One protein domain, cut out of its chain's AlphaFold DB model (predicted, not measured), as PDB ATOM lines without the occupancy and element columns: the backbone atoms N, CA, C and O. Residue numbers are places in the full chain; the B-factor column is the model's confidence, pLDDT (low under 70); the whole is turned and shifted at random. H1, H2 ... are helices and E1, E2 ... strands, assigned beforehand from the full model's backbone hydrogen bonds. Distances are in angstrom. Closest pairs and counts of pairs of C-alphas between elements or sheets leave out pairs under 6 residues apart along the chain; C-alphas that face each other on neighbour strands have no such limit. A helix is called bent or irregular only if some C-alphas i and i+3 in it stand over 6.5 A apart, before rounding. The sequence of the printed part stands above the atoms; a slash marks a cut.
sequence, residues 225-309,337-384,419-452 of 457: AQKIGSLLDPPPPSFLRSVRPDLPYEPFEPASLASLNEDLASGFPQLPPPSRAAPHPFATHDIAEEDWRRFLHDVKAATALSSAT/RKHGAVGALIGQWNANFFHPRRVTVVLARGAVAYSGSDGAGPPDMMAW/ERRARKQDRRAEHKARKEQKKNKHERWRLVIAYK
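What this domain is: This is residues 225 to 309, 337 to 384 and 419 to 452 of the 457 residues of an uncharacterized protein of Daedalea quercina L-15889 (UniProt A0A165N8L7). A small antiparallel sheet of three strands, in the order E1, E3, E2, sits beside the long helix H5, which runs side by side with H4. Residues 419 to 435 of a third long helix, H6, stick out of this body as an arm and make the length. The printed part has 167 residues, mostly helix by class, with H1, H2, E1, H3, H4, H5, E2, H6 and E3 along the chain. It is compact, with a radius of gyration of the C-alphas of 17.7 A, and spans 61 by 38 by 27 A.

How they stand to each other: Inner strand E3, residues 446 to 451, is antiparallel to E1, residues 255 to 258, with N 257 and O 447 2.8 A apart, and to E2, residues 359 to 365, with N 362 and O 448 2.8 A apart. The hub H5, residues 337 to 357, stands at the sheet's level, at a height of 2.3 A; its closest C-alphas to E2 are Phe 354 and Thr 360, 5.9 A. H5 is irregular, with C-alphas 338 and 341 8.9 A apart, and has a kink of 51 degrees near residue 344. Its residues 340 to 349 touch H4, residues 289 to 309, opposite ways at a shallow tilt of 16 degrees, closest at C-alphas Ala 302 and Val 342, 5.3 A. H1, residues 225 to 231, touches H5, closest at C-alphas Ile 228 and Leu 345, 6.3 A, and H4. H2, residues 237 to 240, only just touches H5, with 3 pairs of C-alphas within 8 A, while H3, residues 281 to 284, only grazes the sheet. H6, residues 419 to 440, touches no helix. Each O i to N i+4 pair is within hydrogen-bond range in H6, 16 of 17 in H4, 10 of 17 in H5 and 2 of 3 in H1; H2 and H3 are too short for one.

Where its parts are: H1 begins at C-alpha 225 (-5.180, -15.166, 29.125). H4 and H6 are each 31.3 A long, H5 27.2 A, E2 19.4 A and E3 16.3 A. E3 ends at C-alpha 451 (-17.771, -11.619, 51.533).

The domain as a whole: C-alphas 309 and 337 are 13.6 A apart across one cut, and 384 and 419 are 32.0 A apart across the other. The links H2 to E1 and E1 to H3 are long. Residues 308 to 309, 337 to 339 and 384 have pLDDT under 70.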
ATOM      1  N   ALA A 225      -4.885 -13.960  28.356       73.00
ATOM      2  CA  ALA A 225      -5.180 -15.166  29.125       73.00
ATOM      3  C   ALA A 225      -4.077 -16.242  29.058       73.00
ATOM      4  O   ALA A 225      -3.785 -16.873  30.070       73.00
ATOM      5  N   GLN A 226      -3.426 -16.433  27.905       81.31
ATOM      6  CA  GLN A 226      -2.365 -17.440  27.753       81.31
ATOM      7  C   GLN A 226      -1.108 -17.071  28.549       81.31
ATOM      8  O   GLN A 226      -0.493 -17.940  29.159       81.31
ATOM      9  N   LYS A 227      -0.762 -15.779  28.606       83.94
ATOM     10  CA  LYS A 227       0.393 -15.293  29.380       83.94
ATOM     11  C   LYS A 227       0.180 -15.417  30.890       83.94
ATOM     12  O   LYS A 227       1.136 -15.574  31.640       83.94
ATOM     13  N   ILE A 228      -1.071 -15.349  31.338       89.50
ATOM     14  CA  ILE A 228      -1.414 -15.574  32.747       89.50
ATOM     15  C   ILE A 228      -1.335 -17.062  33.075       89.50
ATOM     16  O   ILE A 228      -0.833 -17.412  34.134       89.50
ATOM     17  N   GLY A 229      -1.753 -17.935  32.148       87.75
ATOM     18  CA  GLY A 229      -1.596 -19.382  32.302       87.75
ATOM     19  C   GLY A 229      -0.157 -19.771  32.641       87.75
ATOM     20  O   GLY A 229       0.055 -20.502  33.597       87.75
ATOM     21  N   SER A 230       0.831 -19.180  31.958       92.69
ATOM     22  CA  SER A 230       2.249 -19.412  32.271       92.69
ATOM     23  C   SER A 230       2.724 -18.826  33.607       92.69
ATOM     24  O   SER A 230       3.739 -19.274  34.124       92.69
ATOM     25  N   LEU A 231       2.038 -17.822  34.172       92.69
ATOM     26  CA  LEU A 231       2.360 -17.319  35.519       92.69
ATOM     27  C   LEU A 231       1.881 -18.270  36.620       92.69
ATOM     28  O   LEU A 231       2.442 -18.270  37.714       92.69
ATOM     29  N   LEU A 232       0.835 -19.044  36.333       94.56
ATOM     30  CA  LEU A 232       0.242 -20.018  37.241       94.56
ATOM     31  C   LEU A 232       0.622 -21.458  36.868       94.56
ATOM     32  O   LEU A 232      -0.103 -22.372  37.242       94.56
ATOM     33  N   ASP A 233       1.706 -21.666  36.118       93.50
ATOM     34  CA  ASP A 233       2.214 -22.995  35.775       93.50
ATOM     35  C   ASP A 233       3.617 -23.186  36.394       93.50
ATOM     36  O   ASP A 233       4.561 -22.507  35.978       93.50
ATOM     37  N   PRO A 234       3.777 -24.041  37.424       94.38
ATOM     38  CA  PRO A 234       2.751 -24.902  38.018       94.38
ATOM     39  C   PRO A 234       1.704 -24.117  38.836       94.38
ATOM     40  O   PRO A 234       2.007 -23.023  39.332       94.38
ATOM     41  N   PRO A 235       0.488 -24.676  39.025       95.12
ATOM     42  CA  PRO A 235      -0.557 -24.030  39.813       95.12
ATOM     43  C   PRO A 235      -0.060 -23.745  41.236       95.12
ATOM     44  O   PRO A 235       0.619 -24.596  41.824       95.12
ATOM     45  N   PRO A 236      -0.396 -22.578  41.823       96.19
ATOM     46  CA  PRO A 236      -0.043 -22.274  43.203       96.19
ATOM     47  C   PRO A 236      -0.474 -23.409  44.146       96.19
ATOM     48  O   PRO A 236      -1.613 -23.872  44.037       96.19
ATOM     49  N   PRO A 237       0.364 -23.831  45.117       96.88
ATOM     50  CA  PRO A 237       0.003 -24.886  46.071       96.88
ATOM     51  C   PRO A 237      -1.315 -24.617  46.810       96.88
ATOM     52  O   PRO A 237      -2.051 -25.546  47.135       96.88
ATOM     53  N   SER A 238      -1.656 -23.340  47.005       97.62
ATOM     54  CA  SER A 238      -2.920 -22.865  47.570       97.62
ATOM     55  C   SER A 238      -4.151 -23.412  46.838       97.62
ATOM     56  O   SER A 238      -5.163 -23.693  47.474       97.62
ATOM     57  N   PHE A 239      -4.070 -23.620  45.518       97.69
ATOM     58  CA  PHE A 239      -5.184 -24.131  44.706       97.69
ATOM     59  C   PHE A 239      -5.493 -25.601  44.998       97.69
ATOM     60  O   PHE A 239      -6.600 -26.059  44.739       97.69
ATOM     61  N   LEU A 240      -4.533 -26.339  45.561       96.88
ATOM     62  CA  LEU A 240      -4.700 -27.742  45.938       96.88
ATOM     63  C   LEU A 240      -5.275 -27.899  47.357       96.88
ATOM     64  O   LEU A 240      -5.633 -29.005  47.763       96.88
ATOM     65  N   ARG A 241      -5.370 -26.809  48.131       96.56
ATOM     66  CA  ARG A 241      -5.889 -26.840  49.502       96.56
ATOM     67  C   ARG A 241      -7.411 -26.957  49.490       96.56
ATOM     68  O   ARG A 241      -8.112 -26.011  49.118       96.56
ATOM     69  N   SER A 242      -7.912 -28.088  49.982       96.75
ATOM     70  CA  SER A 242      -9.346 -28.293  50.204       96.75
ATOM     71  C   SER A 242      -9.913 -27.250  51.169       96.75
ATOM     72  O   SER A 242      -9.241 -26.828  52.110       96.75
ATOM     73  N   VAL A 243     -11.151 -26.830  50.916       96.94
ATOM     74  CA  VAL A 243     -11.909 -25.947  51.812       96.94
ATOM     75  C   VAL A 243     -12.180 -26.690  53.118       96.94
ATOM     76  O   VAL A 243     -12.480 -27.882  53.100       96.94
ATOM     77  N   ARG A 244     -12.076 -25.987  54.244       97.62
ATOM     78  CA  ARG A 244     -12.304 -26.528  55.584       97.62
ATOM     79  C   ARG A 244     -13.792 -26.465  55.943       97.62
ATOM     80  O   ARG A 244     -14.275 -25.377  56.240       97.62
ATOM     81  N   PRO A 245     -14.543 -27.583  55.926       96.56
ATOM     82  CA  PRO A 245     -15.989 -27.553  56.161       96.56
ATOM     83  C   PRO A 245     -16.360 -27.237  57.618       96.56
ATOM     84  O   PRO A 245     -17.520 -26.970  57.906       96.56
ATOM     85  N   ASP A 246     -15.390 -27.289  58.532       97.19
ATOM     86  CA  ASP A 246     -15.542 -27.026  59.961       97.19
ATOM     87  C   ASP A 246     -15.550 -25.533  60.322       97.19
ATOM     88  O   ASP A 246     -15.868 -25.178  61.456       97.19
ATOM     89  N   LEU A 247     -15.211 -24.647  59.378       96.12
ATOM     90  CA  LEU A 247     -15.215 -23.206  59.607       96.12
ATOM     91  C   LEU A 247     -16.587 -22.585  59.294       96.12
ATOM     92  O   LEU A 247     -17.241 -22.986  58.331       96.12
ATOM     93  N   PRO A 248     -17.025 -21.566  60.056       93.06
ATOM     94  CA  PRO A 248     -18.363 -20.997  59.901       93.06
ATOM     95  C   PRO A 248     -18.520 -20.131  58.636       93.06
ATOM     96  O   PRO A 248     -19.631 -19.982  58.131       93.06
ATOM     97  N   TYR A 249     -17.421 -19.594  58.080       96.50
ATOM     98  CA  TYR A 249     -17.431 -18.661  56.940       96.50
ATOM     99  C   TYR A 249     -18.495 -17.558  57.090       96.50
ATOM    100  O   TYR A 249     -19.367 -17.387  56.224       96.50
ATOM    101  N   GLU A 250     -18.437 -16.864  58.230       96.94
ATOM    102  CA  GLU A 250     -19.351 -15.777  58.583       96.94
ATOM    103  C   GLU A 250     -19.191 -14.575  57.639       96.94
ATOM    104  O   GLU A 250     -18.063 -14.227  57.277       96.94
ATOM    105  N   PRO A 251     -20.286 -13.890  57.275       97.44
ATOM    106  CA  PRO A 251     -20.209 -12.619  56.569       97.44
ATOM    107  C   PRO A 251     -19.338 -11.594  57.307       97.44
ATOM    108  O   PRO A 251     -19.360 -11.498  58.533       97.44
ATOM    109  N   PHE A 252     -18.592 -10.787  56.553       97.06
ATOM    110  CA  PHE A 252     -17.747  -9.726  57.100       97.06
ATOM    111  C   PHE A 252     -17.842  -8.446  56.265       97.06
ATOM    112  O   PHE A 252     -18.143  -8.488  55.068       97.06
ATOM    113  N   GLU A 253     -17.580  -7.303  56.907       96.38
ATOM    114  CA  GLU A 253     -17.534  -6.001  56.232       96.38
ATOM    115  C   GLU A 253     -16.410  -5.968  55.182       96.38
ATOM    116  O   GLU A 253     -15.306  -6.446  55.467       96.38
ATOM    117  N   PRO A 254     -16.635  -5.374  53.994       96.75
ATOM    118  CA  PRO A 254     -15.583  -5.219  53.001       96.75
ATOM    119  C   PRO A 254     -14.341  -4.527  53.576       96.75
ATOM    120  O   PRO A 254     -14.431  -3.482  54.219       96.75
ATOM    121  N   ALA A 255     -13.169  -5.095  53.305       97.31
ATOM    122  CA  ALA A 255     -11.878  -4.561  53.719       97.31
ATOM    123  C   ALA A 255     -11.063  -4.160  52.486       97.31
ATOM    124  O   ALA A 255     -11.106  -4.837  51.460       97.31
ATOM    125  N   SER A 256     -10.300  -3.071  52.566       97.62
ATOM    126  CA  SER A 256      -9.537  -2.555  51.425       97.62
ATOM    127  C   SER A 256      -8.041  -2.482  51.716       97.62
ATOM    128  O   SER A 256      -7.643  -1.964  52.759       97.62
ATOM    129  N   LEU A 257      -7.215  -2.911  50.764       97.88
ATOM    130  CA  LEU A 257      -5.763  -2.751  50.789       97.88
ATOM    131  C   LEU A 257      -5.312  -1.818  49.661       97.88
ATOM    132  O   LEU A 257      -5.411  -2.164  48.485       97.88
ATOM    133  N   ALA A 258      -4.798  -0.640  50.014       97.75
ATOM    134  CA  ALA A 258      -4.274   0.321  49.046       97.75
ATOM    135  C   ALA A 258      -2.909  -0.117  48.482       97.75
ATOM    136  O   ALA A 258      -2.073  -0.669  49.199       97.75
ATOM    137  N   SER A 259      -2.665   0.159  47.199       97.44
ATOM    138  CA  SER A 259      -1.369  -0.036  46.542       97.44
ATOM    139  C   SER A 259      -0.307   0.860  47.157       97.44
ATOM    140  O   SER A 259      -0.631   1.929  47.669       97.44
ATOM    141  N   LEU A 260       0.968   0.475  47.076       96.81
ATOM    142  CA  LEU A 260       2.078   1.237  47.665       96.81
ATOM    143  C   LEU A 260       2.242   2.631  47.039       96.81
ATOM    144  O   LEU A 260       2.532   3.577  47.764       96.81
ATOM    145  N   ASN A 261       1.970   2.773  45.740       95.19
ATOM    146  CA  ASN A 261       1.963   4.046  45.009       95.19
ATOM    147  C   ASN A 261       0.719   4.168  44.108       95.19
ATOM    148  O   ASN A 261      -0.123   3.274  44.077       95.19
ATOM    149  N   GLU A 262       0.593   5.260  43.352       91.62
ATOM    150  CA  GLU A 262      -0.474   5.441  42.346       91.62
ATOM    151  C   GLU A 262      -0.390   4.448  41.175       91.62
ATOM    152  O   GLU A 262      -1.386   4.207  40.489       91.62
ATOM    153  N   ASP A 263       0.791   3.869  40.942       91.75
ATOM    154  CA  ASP A 263       1.019   2.857  39.916       91.75
ATOM    155  C   ASP A 263       0.811   1.441  40.465       91.75
ATOM    156  O   ASP A 263       1.318   1.081  41.532       91.75
ATOM    157  N   LEU A 264       0.103   0.614  39.699       92.75
ATOM    158  CA  LEU A 264      -0.187  -0.770  40.052       92.75
ATOM    159  C   LEU A 264       1.088  -1.631  40.061       92.75
ATOM    160  O   LEU A 264       1.176  -2.573  40.845       92.75
ATOM    161  N   ALA A 265       2.103  -1.273  39.261       93.19
ATOM    162  CA  ALA A 265       3.385  -1.987  39.215       93.19
ATOM    163  C   ALA A 265       4.184  -1.907  40.529       93.19
ATOM    164  O   ALA A 265       5.022  -2.768  40.806       93.19
ATOM    165  N   SER A 266       3.900  -0.905  41.372       95.19
ATOM    166  CA  SER A 266       4.482  -0.819  42.716       95.19
ATOM    167  C   SER A 266       4.033  -1.968  43.629       95.19
ATOM    168  O   SER A 266       4.755  -2.332  44.557       95.19
ATOM    169  N   GLY A 267       2.889  -2.588  43.324       95.94
ATOM    170  CA  GLY A 267       2.289  -3.654  44.113       95.94
ATOM    171  C   GLY A 267       1.555  -3.143  45.354       95.94
ATOM    172  O   GLY A 267       1.193  -1.970  45.470       95.94
ATOM    173  N   PHE A 268       1.328  -4.060  46.289       98.06
ATOM    174  CA  PHE A 268       0.574  -3.838  47.521       98.06
ATOM    175  C   PHE A 268       1.421  -4.242  48.739       98.06
ATOM    176  O   PHE A 268       2.342  -5.053  48.590       98.06
ATOM    177  N   PRO A 269       1.138  -3.701  49.939       98.12
ATOM    178  CA  PRO A 269       1.723  -4.205  51.180       98.12
ATOM    179  C   PRO A 269       1.462  -5.709  51.340       98.12
ATOM    180  O   PRO A 269       0.378  -6.177  51.018       98.12
ATOM    181  N   GLN A 270       2.429  -6.466  51.863       97.88
ATOM    182  CA  GLN A 270       2.281  -7.920  52.050       97.88
ATOM    183  C   GLN A 270       1.355  -8.305  53.215       97.88
ATOM    184  O   GLN A 270       0.984  -9.469  53.347       97.88
ATOM    185  N   LEU A 271       0.992  -7.334  54.054       97.44
ATOM    186  CA  LEU A 271       0.097  -7.528  55.188       97.44
ATOM    187  C   LEU A 271      -1.353  -7.745  54.719       97.44
ATOM    188  O   LEU A 271      -1.738  -7.251  53.650       97.44
ATOM    189  N   PRO A 272      -2.176  -8.463  55.504       97.56
ATOM    190  CA  PRO A 272      -3.607  -8.534  55.246       97.56
ATOM    191  C   PRO A 272      -4.245  -7.132  55.288       97.56
ATOM    192  O   PRO A 272      -3.724  -6.231  55.957       97.56
ATOM    193  N   PRO A 273      -5.366  -6.920  54.576       97.62
ATOM    194  CA  PRO A 273      -6.119  -5.673  54.668       97.62
ATOM    195  C   PRO A 273      -6.568  -5.433  56.120       97.62
ATOM    196  O   PRO A 273      -6.926  -6.386  56.808       97.62
ATOM    197  N   PRO A 274      -6.592  -4.180  56.604       97.62
ATOM    198  CA  PRO A 274      -7.116  -3.888  57.933       97.62
ATOM    199  C   PRO A 274      -8.591  -4.306  58.025       97.62
ATOM    200  O   PRO A 274      -9.399  -3.942  57.171       97.62
ATOM    201  N   SER A 275      -8.944  -5.051  59.075       97.00
ATOM    202  CA  SER A 275     -10.313  -5.499  59.348       97.00
ATOM    203  C   SER A 275     -10.717  -5.165  60.780       97.00
ATOM    204  O   SER A 275      -9.890  -5.184  61.690       97.00
ATOM    205  N   ARG A 276     -12.005  -4.866  60.973       96.12
ATOM    206  CA  ARG A 276     -12.619  -4.648  62.292       96.12
ATOM    207  C   ARG A 276     -13.046  -5.950  62.974       96.12
ATOM    208  O   ARG A 276     -13.323  -5.939  64.168       96.12
ATOM    209  N   ALA A 277     -13.124  -7.052  62.227       96.25
ATOM    210  CA  ALA A 277     -13.549  -8.339  62.759       96.25
ATOM    211  C   ALA A 277     -12.418  -9.016  63.550       96.25
ATOM    212  O   ALA A 277     -11.265  -9.049  63.113       96.25
ATOM    213  N   ALA A 278     -12.773  -9.584  64.705       95.94
ATOM    214  CA  ALA A 278     -11.892 -10.378  65.550       95.94
ATOM    215  C   ALA A 278     -12.579 -11.724  65.856       95.94
ATOM    216  O   ALA A 278     -13.609 -11.722  66.532       95.94
ATOM    217  N   PRO A 279     -12.050 -12.869  65.383       96.12
ATOM    218  CA  PRO A 279     -10.813 -13.036  64.608       96.12
ATOM    219  C   PRO A 279     -10.879 -12.449  63.185       96.12
ATOM    220  O   PRO A 279     -11.954 -12.241  62.627       96.12
ATOM    221  N   HIS A 280      -9.705 -12.191  62.594       97.88
ATOM    222  CA  HIS A 280      -9.590 -11.622  61.247       97.88
ATOM    223  C   HIS A 280     -10.281 -12.520  60.196       97.88
ATOM    224  O   HIS A 280     -10.123 -13.744  60.274       97.88
ATOM    225  N   PRO A 281     -10.953 -11.966  59.161       97.81
ATOM    226  CA  PRO A 281     -11.675 -12.761  58.162       97.81
ATOM    227  C   PRO A 281     -10.819 -13.821  57.465       97.81
ATOM    228  O   PRO A 281     -11.297 -14.903  57.152       97.81
ATOM    229  N   PHE A 282      -9.526 -13.555  57.270       98.00
ATOM    230  CA  PHE A 282      -8.607 -14.544  56.692       98.00
ATOM    231  C   PHE A 282      -8.500 -15.814  57.544       98.00
ATOM    232  O   PHE A 282      -8.502 -16.911  56.996       98.00
ATOM    233  N   ALA A 283      -8.489 -15.685  58.873       97.38
ATOM    234  CA  ALA A 283      -8.445 -16.838  59.766       97.38
ATOM    235  C   ALA A 283      -9.760 -17.631  59.723       97.38
ATOM    236  O   ALA A 283      -9.739 -18.859  59.668       97.38
ATOM    237  N   THR A 284     -10.907 -16.944  59.693       97.81
ATOM    238  CA  THR A 284     -12.227 -17.600  59.641       97.81
ATOM    239  C   THR A 284     -12.566 -18.186  58.274       97.81
ATOM    240  O   THR A 284     -13.458 -19.026  58.192       97.81
ATOM    241  N   HIS A 285     -11.856 -17.775  57.218       97.88
ATOM    242  CA  HIS A 285     -12.076 -18.222  55.840       97.88
ATOM    243  C   HIS A 285     -10.925 -19.093  55.300       97.88
ATOM    244  O   HIS A 285     -10.834 -19.301  54.094       97.88
ATOM    245  N   ASP A 286     -10.059 -19.643  56.162       97.81
ATOM    246  CA  ASP A 286      -8.951 -20.541  55.777       97.81
ATOM    247  C   ASP A 286      -7.952 -19.935  54.761       97.81
ATOM    248  O   ASP A 286      -7.440 -20.610  53.861       97.81
ATOM    249  N   ILE A 287      -7.669 -18.639  54.892       98.19
ATOM    250  CA  ILE A 287      -6.681 -17.923  54.080       98.19
ATOM    251  C   ILE A 287      -5.416 -17.754  54.922       98.19
ATOM    252  O   ILE A 287      -5.382 -16.940  55.847       98.19
ATOM    253  N   ALA A 288      -4.375 -18.528  54.609       97.94
ATOM    254  CA  ALA A 288      -3.085 -18.390  55.273       97.94
ATOM    255  C   ALA A 288      -2.349 -17.132  54.783       97.94
ATOM    256  O   ALA A 288      -2.596 -16.625  53.682       97.94
ATOM    257  N   GLU A 289      -1.411 -16.634  55.587       97.94
ATOM    258  CA  GLU A 289      -0.607 -15.467  55.218       97.94
ATOM    259  C   GLU A 289       0.247 -15.750  53.972       97.94
ATOM    260  O   GLU A 289       0.400 -14.896  53.101       97.94
ATOM    261  N   GLU A 290       0.755 -16.975  53.844       98.25
ATOM    262  CA  GLU A 290       1.536 -17.439  52.699       98.25
ATOM    263  C   GLU A 290       0.724 -17.387  51.400       98.25
ATOM    264  O   GLU A 290       1.240 -16.938  50.373       98.25
ATOM    265  N   ASP A 291      -0.550 -17.794  51.448       98.25
ATOM    266  CA  ASP A 291      -1.453 -17.765  50.292       98.25
ATOM    267  C   ASP A 291      -1.698 -16.319  49.845       98.25
ATOM    268  O   ASP A 291      -1.651 -16.005  48.653       98.25
ATOM    269  N   TRP A 292      -1.894 -15.418  50.812       98.31
ATOM    270  CA  TRP A 292      -2.056 -13.991  50.548       98.31
ATOM    271  C   TRP A 292      -0.793 -13.367  49.946       98.31
ATOM    272  O   TRP A 292      -0.862 -12.696  48.913       98.31
ATOM    273  N   ARG A 293       0.381 -13.630  50.533       98.19
ATOM    274  CA  ARG A 293       1.671 -13.151  50.011       98.19
ATOM    275  C   ARG A 293       1.930 -13.671  48.598       98.19
ATOM    276  O   ARG A 293       2.394 -12.908  47.747       98.19
ATOM    277  N   ARG A 294       1.590 -14.935  48.321       97.88
ATOM    278  CA  ARG A 294       1.706 -15.517  46.979       97.88
ATOM    279  C   ARG A 294       0.770 -14.841  45.980       97.88
ATOM    280  O   ARG A 294       1.226 -14.453  44.909       97.88
ATOM    281  N   PHE A 295      -0.493 -14.634  46.342       98.19
ATOM    282  CA  PHE A 295      -1.448 -13.907  45.506       98.19
ATOM    283  C   PHE A 295      -0.934 -12.508  45.132       98.19
ATOM    284  O   PHE A 295      -0.930 -12.138  43.957       98.19
ATOM    285  N   LEU A 296      -0.434 -11.742  46.107       98.06
ATOM    286  CA  LEU A 296       0.110 -10.404  45.860       98.06
ATOM    287  C   LEU A 296       1.357 -10.422  44.964       98.06
ATOM    288  O   LEU A 296       1.531  -9.528  44.129       98.06
ATOM    289  N   HIS A 297       2.211 -11.436  45.112       97.62
ATOM    290  CA  HIS A 297       3.355 -11.649  44.229       97.62
ATOM    291  C   HIS A 297       2.910 -11.886  42.780       97.62
ATOM    292  O   HIS A 297       3.432 -11.248  41.862       97.62
ATOM    293  N   ASP A 298       1.910 -12.741  42.568       97.19
ATOM    294  CA  ASP A 298       1.410 -13.057  41.229       97.19
ATOM    295  C   ASP A 298       0.721 -11.841  40.593       97.19
ATOM    296  O   ASP A 298       0.942 -11.551  39.414       97.19
ATOM    297  N   VAL A 299      -0.027 -11.052  41.379       96.81
ATOM    298  CA  VAL A 299      -0.592  -9.763  40.938       96.81
ATOM    299  C   VAL A 299       0.518  -8.835  40.460       96.81
ATOM    300  O   VAL A 299       0.431  -8.298  39.354       96.81
ATOM    301  N   LYS A 300       1.600  -8.695  41.232       96.00
ATOM    302  CA  LYS A 300       2.758  -7.890  40.830       96.00
ATOM    303  C   LYS A 300       3.398  -8.420  39.541       96.00
ATOM    304  O   LYS A 300       3.665  -7.630  38.638       96.00
ATOM    305  N   ALA A 301       3.578  -9.730  39.392       94.94
ATOM    306  CA  ALA A 301       4.113 -10.316  38.161       94.94
ATOM    307  C   ALA A 301       3.217 -10.026  36.938       94.94
ATOM    308  O   ALA A 301       3.708  -9.604  35.888       94.94
ATOM    309  N   ALA A 302       1.895 -10.145  37.082       93.62
ATOM    310  CA  ALA A 302       0.949  -9.831  36.012       93.62
ATOM    311  C   ALA A 302       0.960  -8.344  35.612       93.62
ATOM    312  O   ALA A 302       0.753  -8.022  34.438       93.62
ATOM    313  N   THR A 303       1.246  -7.425  36.544       92.31
ATOM    314  CA  THR A 303       1.394  -5.997  36.204       92.31
ATOM    315  C   THR A 303       2.593  -5.740  35.297       92.31
ATOM    316  O   THR A 303       2.469  -4.983  34.332       92.31
ATOM    317  N   ALA A 304       3.714  -6.428  35.537       90.75
ATOM    318  CA  ALA A 304       4.916  -6.327  34.711       90.75
ATOM    319  C   ALA A 304       4.680  -6.849  33.281       90.75
ATOM    320  O   ALA A 304       5.209  -6.300  32.315       90.75
ATOM    321  N   LEU A 305       3.821  -7.861  33.117       86.88
ATOM    322  CA  LEU A 305       3.418  -8.335  31.790       86.88
ATOM    323  C   LEU A 305       2.550  -7.317  31.040       86.88
ATOM    324  O   LEU A 305       2.639  -7.207  29.816       86.88
ATOM    325  N   SER A 306       1.709  -6.572  31.762       82.62
ATOM    326  CA  SER A 306       0.844  -5.560  31.155       82.62
ATOM    327  C   SER A 306       1.640  -4.344  30.675       82.62
ATOM    328  O   SER A 306       1.374  -3.841  29.580       82.62
ATOM    329  N   SER A 307       2.629  -3.880  31.447       75.50
ATOM    330  CA  SER A 307       3.461  -2.727  31.072       75.50
ATOM    331  C   SER A 307       4.326  -3.010  29.841       75.50
ATOM    332  O   SER A 307       4.420  -2.158  28.959       75.50
ATOM    333  N   ALA A 308       4.854  -4.232  29.704       68.25
ATOM    334  CA  ALA A 308       5.635  -4.645  28.535       68.25
ATOM    335  C   ALA A 308       4.847  -4.539  27.213       68.25
ATOM    336  O   ALA A 308       5.414  -4.222  26.170       68.25
ATOM    337  N   THR A 309       3.527  -4.754  27.243       59.84
ATOM    338  CA  THR A 309       2.676  -4.631  26.042       59.84
ATOM    339  C   THR A 309       2.277  -3.194  25.699       59.84
ATOM    340  O   THR A 309       1.896  -2.927  24.561       59.84
ATOM    341  N   ARG A 337     -12.088  -5.099  28.048       50.31
ATOM    342  CA  ARG A 337     -10.796  -5.773  27.796       50.31
ATOM    343  C   ARG A 337      -9.589  -5.054  28.407       50.31
ATOM    344  O   ARG A 337      -8.478  -5.579  28.350       50.31
ATOM    345  N   LYS A 338      -9.761  -3.847  28.957       52.81
ATOM    346  CA  LYS A 338      -8.633  -3.015  29.425       52.81
ATOM    347  C   LYS A 338      -8.130  -3.374  30.814       52.81
ATOM    348  O   LYS A 338      -7.063  -2.904  31.197       52.81
ATOM    349  N   HIS A 339      -8.850  -4.204  31.555       63.28
ATOM    350  CA  HIS A 339      -8.420  -4.605  32.892       63.28
ATOM    351  C   HIS A 339      -7.317  -5.683  32.886       63.28
ATOM    352  O   HIS A 339      -6.784  -6.048  33.934       63.28
ATOM    353  N   GLY A 340      -6.879  -6.075  31.684       78.88
ATOM    354  CA  GLY A 340      -5.538  -6.584  31.428       78.88
ATOM    355  C   GLY A 340      -5.252  -7.951  32.037       78.88
ATOM    356  O   GLY A 340      -6.142  -8.673  32.482       78.88
ATOM    357  N   ALA A 341      -3.969  -8.309  32.046       89.06
ATOM    358  CA  ALA A 341      -3.509  -9.572  32.610       89.06
ATOM    359  C   ALA A 341      -3.837  -9.704  34.112       89.06
ATOM    360  O   ALA A 341      -4.062 -10.803  34.606       89.06
ATOM    361  N   VAL A 342      -3.916  -8.581  34.832       93.44
ATOM    362  CA  VAL A 342      -4.162  -8.557  36.280       93.44
ATOM    363  C   VAL A 342      -5.606  -8.914  36.623       93.44
ATOM    364  O   VAL A 342      -5.826  -9.747  37.497       93.44
ATOM    365  N   GLY A 343      -6.598  -8.338  35.935       92.75
ATOM    366  CA  GLY A 343      -8.006  -8.655  36.196       92.75
ATOM    367  C   GLY A 343      -8.323 -10.131  35.943       92.75
ATOM    368  O   GLY A 343      -8.996 -10.772  36.749       92.75
ATOM    369  N   ALA A 344      -7.763 -10.701  34.872       91.62
ATOM    370  CA  ALA A 344      -7.916 -12.120  34.560       91.62
ATOM    371  C   ALA A 344      -7.171 -13.034  35.555       91.62
ATOM    372  O   ALA A 344      -7.722 -14.063  35.948       91.62
ATOM    373  N   LEU A 345      -5.986 -12.641  36.037       95.38
ATOM    374  CA  LEU A 345      -5.293 -13.340  37.125       95.38
ATOM    375  C   LEU A 345      -6.138 -13.350  38.410       95.38
ATOM    376  O   LEU A 345      -6.321 -14.403  39.018       95.38
ATOM    377  N   ILE A 346      -6.677 -12.196  38.814       96.06
ATOM    378  CA  ILE A 346      -7.548 -12.087  39.994       96.06
ATOM    379  C   ILE A 346      -8.792 -12.961  39.813       96.06
ATOM    380  O   ILE A 346      -9.185 -13.660  40.741       96.06
ATOM    381  N   GLY A 347      -9.371 -12.990  38.611       94.25
ATOM    382  CA  GLY A 347     -10.465 -13.898  38.266       94.25
ATOM    383  C   GLY A 347     -10.114 -15.374  38.493       94.25
ATOM    384  O   GLY A 347     -10.910 -16.099  39.088       94.25
ATOM    385  N   GLN A 348      -8.915 -15.810  38.093       95.50
ATOM    386  CA  GLN A 348      -8.444 -17.183  38.312       95.50
ATOM    387  C   GLN A 348      -8.213 -17.495  39.796       95.50
ATOM    388  O   GLN A 348      -8.640 -18.546  40.267       95.50
ATOM    389  N   TRP A 349      -7.600 -16.585  40.554       97.69
ATOM    390  CA  TRP A 349      -7.448 -16.737  42.006       97.69
ATOM    391  C   TRP A 349      -8.795 -16.784  42.730       97.69
ATOM    392  O   TRP A 349      -9.013 -17.625  43.603       97.69
ATOM    393  N   ASN A 350      -9.730 -15.922  42.334       96.88
ATOM    394  CA  ASN A 350     -11.084 -15.928  42.865       96.88
ATOM    395  C   ASN A 350     -11.786 -17.257  42.579       96.88
ATOM    396  O   ASN A 350     -12.346 -17.849  43.494       96.88
ATOM    397  N   ALA A 351     -11.728 -17.757  41.344       95.56
ATOM    398  CA  ALA A 351     -12.369 -19.013  40.968       95.56
ATOM    399  C   ALA A 351     -11.806 -20.227  41.725       95.56
ATOM    400  O   ALA A 351     -12.585 -21.041  42.212       95.56
ATOM    401  N   ASN A 352     -10.478 -20.331  41.841       97.12
ATOM    402  CA  ASN A 352      -9.824 -21.538  42.355       97.12
ATOM    403  C   ASN A 352      -9.566 -21.519  43.869       97.12
ATOM    404  O   ASN A 352      -9.475 -22.582  44.475       97.12
ATOM    405  N   PHE A 353      -9.442 -20.342  44.491       98.00
ATOM    406  CA  PHE A 353      -9.023 -20.235  45.892       98.00
ATOM    407  C   PHE A 353      -9.993 -19.443  46.774       98.00
ATOM    408  O   PHE A 353     -10.450 -19.977  47.789       98.00
ATOM    409  N   PHE A 354     -10.340 -18.204  46.400       97.94
ATOM    410  CA  PHE A 354     -11.127 -17.326  47.281       97.94
ATOM    411  C   PHE A 354     -12.628 -17.652  47.294       97.94
ATOM    412  O   PHE A 354     -13.226 -17.700  48.368       97.94
ATOM    413  N   HIS A 355     -13.253 -17.935  46.146       97.19
ATOM    414  CA  HIS A 355     -14.688 -18.242  46.088       97.19
ATOM    415  C   HIS A 355     -15.071 -19.512  46.859       97.19
ATOM    416  O   HIS A 355     -16.062 -19.448  47.587       97.19
ATOM    417  N   PRO A 356     -14.319 -20.632  46.777       97.12
ATOM    418  CA  PRO A 356     -14.580 -21.795  47.629       97.12
ATOM    419  C   PRO A 356     -14.541 -21.460  49.129       97.12
ATOM    420  O   PRO A 356     -15.207 -22.108  49.928       97.12
ATOM    421  N   ARG A 357     -13.809 -20.403  49.498       97.69
ATOM    422  CA  ARG A 357     -13.685 -19.860  50.853       97.69
ATOM    423  C   ARG A 357     -14.630 -18.688  51.125       97.69
ATOM    424  O   ARG A 357     -14.399 -17.976  52.082       97.69
ATOM    425  N   ARG A 358     -15.665 -18.452  50.306       97.38
ATOM    426  CA  ARG A 358     -16.638 -17.337  50.431       97.38
ATOM    427  C   ARG A 358     -16.024 -15.932  50.477       97.38
ATOM    428  O   ARG A 358     -16.619 -14.999  51.013       97.38
ATOM    429  N   VAL A 359     -14.861 -15.753  49.861       97.81
ATOM    430  CA  VAL A 359     -14.201 -14.453  49.713       97.81
ATOM    431  C   VAL A 359     -14.154 -14.079  48.236       97.81
ATOM    432  O   VAL A 359     -13.986 -14.930  47.364       97.81
ATOM    433  N   THR A 360     -14.304 -12.795  47.930       97.38
ATOM    434  CA  THR A 360     -14.010 -12.252  46.604       97.38
ATOM    435  C   THR A 360     -13.032 -11.096  46.724       97.38
ATOM    436  O   THR A 360     -13.142 -10.268  47.627       97.38
ATOM    437  N   VAL A 361     -12.052 -11.064  45.823       97.50
ATOM    438  CA  VAL A 361     -11.072  -9.984  45.729       97.50
ATOM    439  C   VAL A 361     -11.324  -9.195  44.453       97.50
ATOM    440  O   VAL A 361     -11.378  -9.759  43.360       97.50
ATOM    441  N   VAL A 362     -11.464  -7.881  44.586       96.50
ATOM    442  CA  VAL A 362     -11.744  -6.956  43.490       96.50
ATOM    443  C   VAL A 362     -10.648  -5.898  43.408       96.50
ATOM    444  O   VAL A 362     -10.403  -5.174  44.364       96.50
ATOM    445  N   LEU A 363      -9.999  -5.764  42.254       95.94
ATOM    446  CA  LEU A 363      -9.162  -4.612  41.949       95.94
ATOM    447  C   LEU A 363     -10.051  -3.409  41.638       95.94
ATOM    448  O   LEU A 363     -10.902  -3.483  40.757       95.94
ATOM    449  N   ALA A 364      -9.834  -2.294  42.325       94.94
ATOM    450  CA  ALA A 364     -10.598  -1.067  42.151       94.94
ATOM    451  C   ALA A 364      -9.693   0.170  42.114       94.94
ATOM    452  O   ALA A 364      -8.562   0.163  42.613       94.94
ATOM    453  N   ARG A 365     -10.218   1.247  41.526       93.06
ATOM    454  CA  ARG A 365      -9.633   2.591  41.571       93.06
ATOM    455  C   ARG A 365     -10.758   3.624  41.532       93.06
ATOM    456  O   ARG A 365     -11.474   3.726  40.532       93.06
ATOM    457  N   GLY A 366     -10.925   4.377  42.617       90.81
ATOM    458  CA  GLY A 366     -12.121   5.197  42.823       90.81
ATOM    459  C   GLY A 366     -13.398   4.391  42.765       90.81
ATOM    460  O   GLY A 366     -13.441   3.259  43.239       90.81
ATOM    461  N   ALA A 367     -14.426   4.970  42.151       90.50
ATOM    462  CA  ALA A 367     -15.734   4.337  41.990       90.50
ATOM    463  C   ALA A 367     -15.768   3.182  40.980       90.50
ATOM    464  O   ALA A 367     -16.827   2.613  40.729       90.50
ATOM    465  N   VAL A 368     -14.636   2.855  40.354       88.75
ATOM    466  CA  VAL A 368     -14.579   1.882  39.265       88.75
ATOM    467  C   VAL A 368     -13.934   0.599  39.766       88.75
ATOM    468  O   VAL A 368     -12.777   0.598  40.195       88.75
ATOM    469  N   ALA A 369     -14.677  -0.502  39.674       91.88
ATOM    470  CA  ALA A 369     -14.137  -1.847  39.793       91.88
ATOM    471  C   ALA A 369     -13.519  -2.263  38.449       91.88
ATOM    472  O   ALA A 369     -14.109  -2.068  37.390       91.88
ATOM    473  N   TYR A 370     -12.304  -2.798  38.503       90.06
ATOM    474  CA  TYR A 370     -11.526  -3.277  37.357       90.06
ATOM    475  C   TYR A 370     -11.561  -4.811  37.258       90.06
ATOM    476  O   TYR A 370     -11.122  -5.382  36.268       90.06
ATOM    477  N   SER A 371     -12.069  -5.507  38.268       90.69
ATOM    478  CA  SER A 371     -12.321  -6.949  38.214       90.69
ATOM    479  C   SER A 371     -13.641  -7.264  38.906       90.69
ATOM    480  O   SER A 371     -13.973  -6.602  39.884       90.69
ATOM    481  N   GLY A 372     -14.354  -8.296  38.467       84.06
ATOM    482  CA  GLY A 372     -15.644  -8.686  39.043       84.06
ATOM    483  C   GLY A 372     -16.743  -8.734  37.985       84.06
ATOM    484  O   GLY A 372     -16.444  -8.775  36.796       84.06
ATOM    485  N   SER A 373     -18.002  -8.771  38.423       79.62
ATOM    486  CA  SER A 373     -19.162  -8.696  37.531       79.62
ATOM    487  C   SER A 373     -19.287  -7.298  36.929       79.62
ATOM    488  O   SER A 373     -19.299  -6.309  37.667       79.62
ATOM    489  N   ASP A 374     -19.411  -7.234  35.607       75.06
ATOM    490  CA  ASP A 374     -19.477  -5.982  34.859       75.06
ATOM    491  C   ASP A 374     -20.583  -5.061  35.396       75.06
ATOM    492  O   ASP A 374     -21.738  -5.457  35.559       75.06
ATOM    493  N   GLY A 375     -20.219  -3.811  35.690       76.62
ATOM    494  CA  GLY A 375     -21.153  -2.769  36.123       76.62
ATOM    495  C   GLY A 375     -21.422  -2.691  37.628       76.62
ATOM    496  O   GLY A 375     -21.998  -1.697  38.071       76.62
ATOM    497  N   ALA A 376     -20.969  -3.657  38.432       82.88
ATOM    498  CA  ALA A 376     -20.998  -3.511  39.884       82.88
ATOM    499  C   ALA A 376     -19.872  -2.563  40.335       82.88
ATOM    500  O   ALA A 376     -18.701  -2.769  40.012       82.88
ATOM    501  N   GLY A 377     -20.219  -1.512  41.081       87.69
ATOM    502  CA  GLY A 377     -19.221  -0.679  41.754       87.69
ATOM    503  C   GLY A 377     -18.400  -1.486  42.775       87.69
ATOM    504  O   GLY A 377     -18.791  -2.592  43.150       87.69
ATOM    505  N   PRO A 378     -17.261  -0.962  43.254       90.44
ATOM    506  CA  PRO A 378     -16.508  -1.588  44.336       90.44
ATOM    507  C   PRO A 378     -17.395  -1.815  45.581       90.44
ATOM    508  O   PRO A 378     -18.104  -0.887  45.983       90.44
ATOM    509  N   PRO A 379     -17.364  -3.009  46.212       89.81
ATOM    510  CA  PRO A 379     -18.220  -3.327  47.362       89.81
ATOM    511  C   PRO A 379     -18.088  -2.362  48.547       89.81
ATOM    512  O   PRO A 379     -19.050  -2.144  49.275       89.81
ATOM    513  N   ASP A 380     -16.914  -1.757  48.728       91.56
ATOM    514  CA  ASP A 380     -16.631  -0.793  49.797       91.56
ATOM    515  C   ASP A 380     -17.273   0.589  49.572       91.56
ATOM    516  O   ASP A 380     -17.375   1.386  50.502       91.56
ATOM    517  N   MET A 381     -17.731   0.882  48.352       88.19
ATOM    518  CA  MET A 381     -18.314   2.175  47.987       88.19
ATOM    519  C   MET A 381     -19.831   2.170  47.822       88.19
ATOM    520  O   MET A 381     -20.430   3.246  47.797       88.19
ATOM    521  N   MET A 382     -20.471   1.001  47.738       80.31
ATOM    522  CA  MET A 382     -21.921   0.917  47.517       80.31
ATOM    523  C   MET A 382     -22.750   1.540  48.652       80.31
ATOM    524  O   MET A 382     -23.879   1.957  48.420       80.31
ATOM    525  N   ALA A 383     -22.189   1.657  49.860       72.81
ATOM    526  CA  ALA A 383     -22.889   2.215  51.016       72.81
ATOM    527  C   ALA A 383     -23.141   3.735  50.934       72.81
ATOM    528  O   ALA A 383     -24.007   4.237  51.639       72.81
ATOM    529  N   TRP A 384     -22.413   4.477  50.089       66.00
ATOM    530  CA  TRP A 384     -22.419   5.949  50.119       66.00
ATOM    531  C   TRP A 384     -23.234   6.614  49.007       66.00
ATOM    532  O   TRP A 384     -23.447   7.823  49.041       66.00
ATOM    533  N   GLU A 419     -37.117  17.298  23.828       95.56
ATOM    534  CA  GLU A 419     -35.803  17.048  23.219       95.56
ATOM    535  C   GLU A 419     -34.706  17.911  23.868       95.56
ATOM    536  O   GLU A 419     -33.619  17.431  24.200       95.56
ATOM    537  N   ARG A 420     -34.998  19.192  24.139       95.38
ATOM    538  CA  ARG A 420     -34.061  20.084  24.840       95.38
ATOM    539  C   ARG A 420     -33.788  19.624  26.277       95.38
ATOM    540  O   ARG A 420     -32.652  19.770  26.732       95.38
ATOM    541  N   ARG A 421     -34.793  19.102  26.992       94.56
ATOM    542  CA  ARG A 421     -34.637  18.545  28.349       94.56
ATOM    543  C   ARG A 421     -33.791  17.271  28.326       94.56
ATOM    544  O   ARG A 421     -32.815  17.227  29.071       94.56
ATOM    545  N   ALA A 422     -34.075  16.334  27.422       93.75
ATOM    546  CA  ALA A 422     -33.291  15.111  27.235       93.75
ATOM    547  C   ALA A 422     -31.820  15.435  26.921       93.75
ATOM    548  O   ALA A 422     -30.918  15.047  27.655       93.75
ATOM    549  N   ARG A 423     -31.566  16.317  25.944       94.50
ATOM    550  CA  ARG A 423     -30.200  16.755  25.608       94.50
ATOM    551  C   ARG A 423     -29.484  17.453  26.773       94.50
ATOM    552  O   ARG A 423     -28.260  17.362  26.891       94.50
ATOM    553  N   LYS A 424     -30.207  18.206  27.615       94.19
ATOM    554  CA  LYS A 424     -29.640  18.842  28.821       94.19
ATOM    555  C   LYS A 424     -29.287  17.785  29.872       94.19
ATOM    556  O   LYS A 424     -28.237  17.924  30.498       94.19
ATOM    557  N   GLN A 425     -30.119  16.759  30.048       91.94
ATOM    558  CA  GLN A 425     -29.850  15.627  30.937       91.94
ATOM    559  C   GLN A 425     -28.630  14.830  30.466       91.94
ATOM    560  O   GLN A 425     -27.701  14.665  31.252       91.94
ATOM    561  N   ASP A 426     -28.547  14.489  29.180       90.19
ATOM    562  CA  ASP A 426     -27.400  13.771  28.608       90.19
ATOM    563  C   ASP A 426     -26.088  14.531  28.826       90.19
ATOM    564  O   ASP A 426     -25.101  13.977  29.307       90.19
ATOM    565  N   ARG A 427     -26.080  15.844  28.553       92.69
ATOM    566  CA  ARG A 427     -24.901  16.697  28.785       92.69
ATOM    567  C   ARG A 427     -24.513  16.772  30.259       92.69
ATOM    568  O   ARG A 427     -23.324  16.808  30.572       92.69
ATOM    569  N   ARG A 428     -25.495  16.843  31.167       91.62
ATOM    570  CA  ARG A 428     -25.247  16.842  32.618       91.62
ATOM    571  C   ARG A 428     -24.653  15.501  33.058       91.62
ATOM    572  O   ARG A 428     -23.661  15.517  33.786       91.62
ATOM    573  N   ALA A 429     -25.191  14.381  32.574       87.00
ATOM    574  CA  ALA A 429     -24.693  13.037  32.856       87.00
ATOM    575  C   ALA A 429     -23.266  12.831  32.323       87.00
ATOM    576  O   ALA A 429     -22.380  12.437  33.077       87.00
ATOM    577  N   GLU A 430     -22.998  13.205  31.067       89.25
ATOM    578  CA  GLU A 430     -21.662  13.134  30.464       89.25
ATOM    579  C   GLU A 430     -20.650  13.995  31.231       89.25
ATOM    580  O   GLU A 430     -19.528  13.569  31.519       89.25
ATOM    581  N   HIS A 431     -21.042  15.211  31.615       91.06
ATOM    582  CA  HIS A 431     -20.181  16.099  32.386       91.06
ATOM    583  C   HIS A 431     -19.907  15.571  33.803       91.06
ATOM    584  O   HIS A 431     -18.763  15.660  34.261       91.06
ATOM    585  N   LYS A 432     -20.912  14.994  34.486       88.75
ATOM    586  CA  LYS A 432     -20.745  14.323  35.788       88.75
ATOM    587  C   LYS A 432     -19.784  13.138  35.650       88.75
ATOM    588  O   LYS A 432     -18.769  13.119  36.342       88.75
ATOM    589  N   ALA A 433     -20.000  12.270  34.661       84.62
ATOM    590  CA  ALA A 433     -19.127  11.133  34.369       84.62
ATOM    591  C   ALA A 433     -17.685  11.565  34.052       84.62
ATOM    592  O   ALA A 433     -16.727  10.957  34.524       84.62
ATOM    593  N   ARG A 434     -17.486  12.657  33.301       88.00
ATOM    594  CA  ARG A 434     -16.145  13.193  33.011       88.00
ATOM    595  C   ARG A 434     -15.461  13.753  34.258       88.00
ATOM    596  O   ARG A 434     -14.250  13.589  34.404       88.00
ATOM    597  N   LYS A 435     -16.197  14.449  35.131       89.56
ATOM    598  CA  LYS A 435     -15.668  14.947  36.413       89.56
ATOM    599  C   LYS A 435     -15.259  13.788  37.318       89.56
ATOM    600  O   LYS A 435     -14.165  13.821  37.868       89.56
ATOM    601  N   GLU A 436     -16.094  12.767  37.415       82.94
ATOM    602  CA  GLU A 436     -15.829  11.564  38.201       82.94
ATOM    603  C   GLU A 436     -14.617  10.793  37.665       82.94
ATOM    604  O   GLU A 436     -13.683  10.515  38.408       82.94
ATOM    605  N   GLN A 437     -14.520  10.607  36.345       80.88
ATOM    606  CA  GLN A 437     -13.325  10.032  35.718       80.88
ATOM    607  C   GLN A 437     -12.049  10.829  36.019       80.88
ATOM    608  O   GLN A 437     -10.981  10.239  36.132       80.88
ATOM    609  N   LYS A 438     -12.121  12.164  36.120       86.44
ATOM    610  CA  LYS A 438     -10.958  12.983  36.499       86.44
ATOM    611  C   LYS A 438     -10.572  12.784  37.963       86.44
ATOM    612  O   LYS A 438      -9.382  12.711  38.235       86.44
ATOM    613  N   LYS A 439     -11.545  12.674  38.872       86.44
ATOM    614  CA  LYS A 439     -11.284  12.388  40.290       86.44
ATOM    615  C   LYS A 439     -10.633  11.010  40.457       86.44
ATOM    616  O   LYS A 439      -9.547  10.921  41.018       86.44
ATOM    617  N   ASN A 440     -11.195   9.988  39.810       82.06
ATOM    618  CA  ASN A 440     -10.714   8.604  39.902       82.06
ATOM    619  C   ASN A 440      -9.283   8.419  39.357       82.06
ATOM    620  O   ASN A 440      -8.593   7.478  39.738       82.06
ATOM    621  N   LYS A 441      -8.795   9.311  38.477       82.56
ATOM    622  CA  LYS A 441      -7.414   9.259  37.961       82.56
ATOM    623  C   LYS A 441      -6.351   9.541  39.015       82.56
ATOM    624  O   LYS A 441      -5.225   9.104  38.823       82.56
ATOM    625  N   HIS A 442      -6.675  10.254  40.084       85.56
ATOM    626  CA  HIS A 442      -5.712  10.553  41.150       85.56
ATOM    627  C   HIS A 442      -5.829   9.585  42.325       85.56
ATOM    628  O   HIS A 442      -5.034   9.632  43.256       85.56
ATOM    629  N   GLU A 443      -6.806   8.682  42.284       92.19
ATOM    630  CA  GLU A 443      -6.956   7.686  43.328       92.19
ATOM    631  C   GLU A 443      -5.951   6.552  43.153       92.19
ATOM    632  O   GLU A 443      -5.642   6.132  42.031       92.19
ATOM    633  N   ARG A 444      -5.449   6.060  44.286       95.25
ATOM    634  CA  ARG A 444      -4.571   4.892  44.344       95.25
ATOM    635  C   ARG A 444      -5.363   3.638  43.997       95.25
ATOM    636  O   ARG A 444      -6.570   3.556  44.234       95.25
ATOM    637  N   TRP A 445      -4.667   2.654  43.443       95.88
ATOM    638  CA  TRP A 445      -5.245   1.330  43.273       95.88
ATOM    639  C   TRP A 445      -5.530   0.718  44.637       95.88
ATOM    640  O   TRP A 445      -4.806   0.954  45.605       95.88
ATOM    641  N   ARG A 446      -6.579  -0.090  44.720       96.88
ATOM    642  CA  ARG A 446      -6.865  -0.868  45.920       96.88
ATOM    643  C   ARG A 446      -7.409  -2.239  45.571       96.88
ATOM    644  O   ARG A 446      -8.076  -2.409  44.552       96.88
ATOM    645  N   LEU A 447      -7.109  -3.205  46.423       97.56
ATOM    646  CA  LEU A 447      -7.771  -4.500  46.440       97.56
ATOM    647  C   LEU A 447      -8.883  -4.423  47.479       97.56
ATOM    648  O   LEU A 447      -8.619  -4.106  48.635       97.56
ATOM    649  N   VAL A 448     -10.113  -4.686  47.063       97.31
ATOM    650  CA  VAL A 448     -11.292  -4.760  47.924       97.31
ATOM    651  C   VAL A 448     -11.601  -6.229  48.151       97.31
ATOM    652  O   VAL A 448     -11.839  -6.974  47.204       97.31
ATOM    653  N   ILE A 449     -11.559  -6.647  49.406       97.75
ATOM    654  CA  ILE A 449     -11.871  -7.991  49.856       97.75
ATOM    655  C   ILE A 449     -13.279  -7.931  50.433       97.75
ATOM    656  O   ILE A 449     -13.524  -7.173  51.369       97.75
ATOM    657  N   ALA A 450     -14.195  -8.721  49.892       97.06
ATOM    658  CA  ALA A 450     -15.576  -8.761  50.349       97.06
ATOM    659  C   ALA A 450     -16.051 -10.200  50.546       97.06
ATOM    660  O   ALA A 450     -15.528 -11.141  49.937       97.06
ATOM    661  N   TYR A 451     -17.064 -10.359  51.392       97.25
ATOM    662  CA  TYR A 451     -17.771 -11.619  51.533       97.25
ATOM    663  C   TYR A 451     -18.554 -11.941  50.258       97.25
ATOM    664  O   TYR A 451     -19.242 -11.081  49.701       97.25
ATOM    665  N   LYS A 452     -18.470 -13.192  49.800       95.88
ATOM    666  CA  LYS A 452     -19.256 -13.699  48.677       95.88
ATOM    667  C   LYS A 452     -20.339 -14.648  49.199       95.88
ATOM    668  O   LYS A 452     -19.997 -15.753  49.626       95.88
TER     669      LYS A 452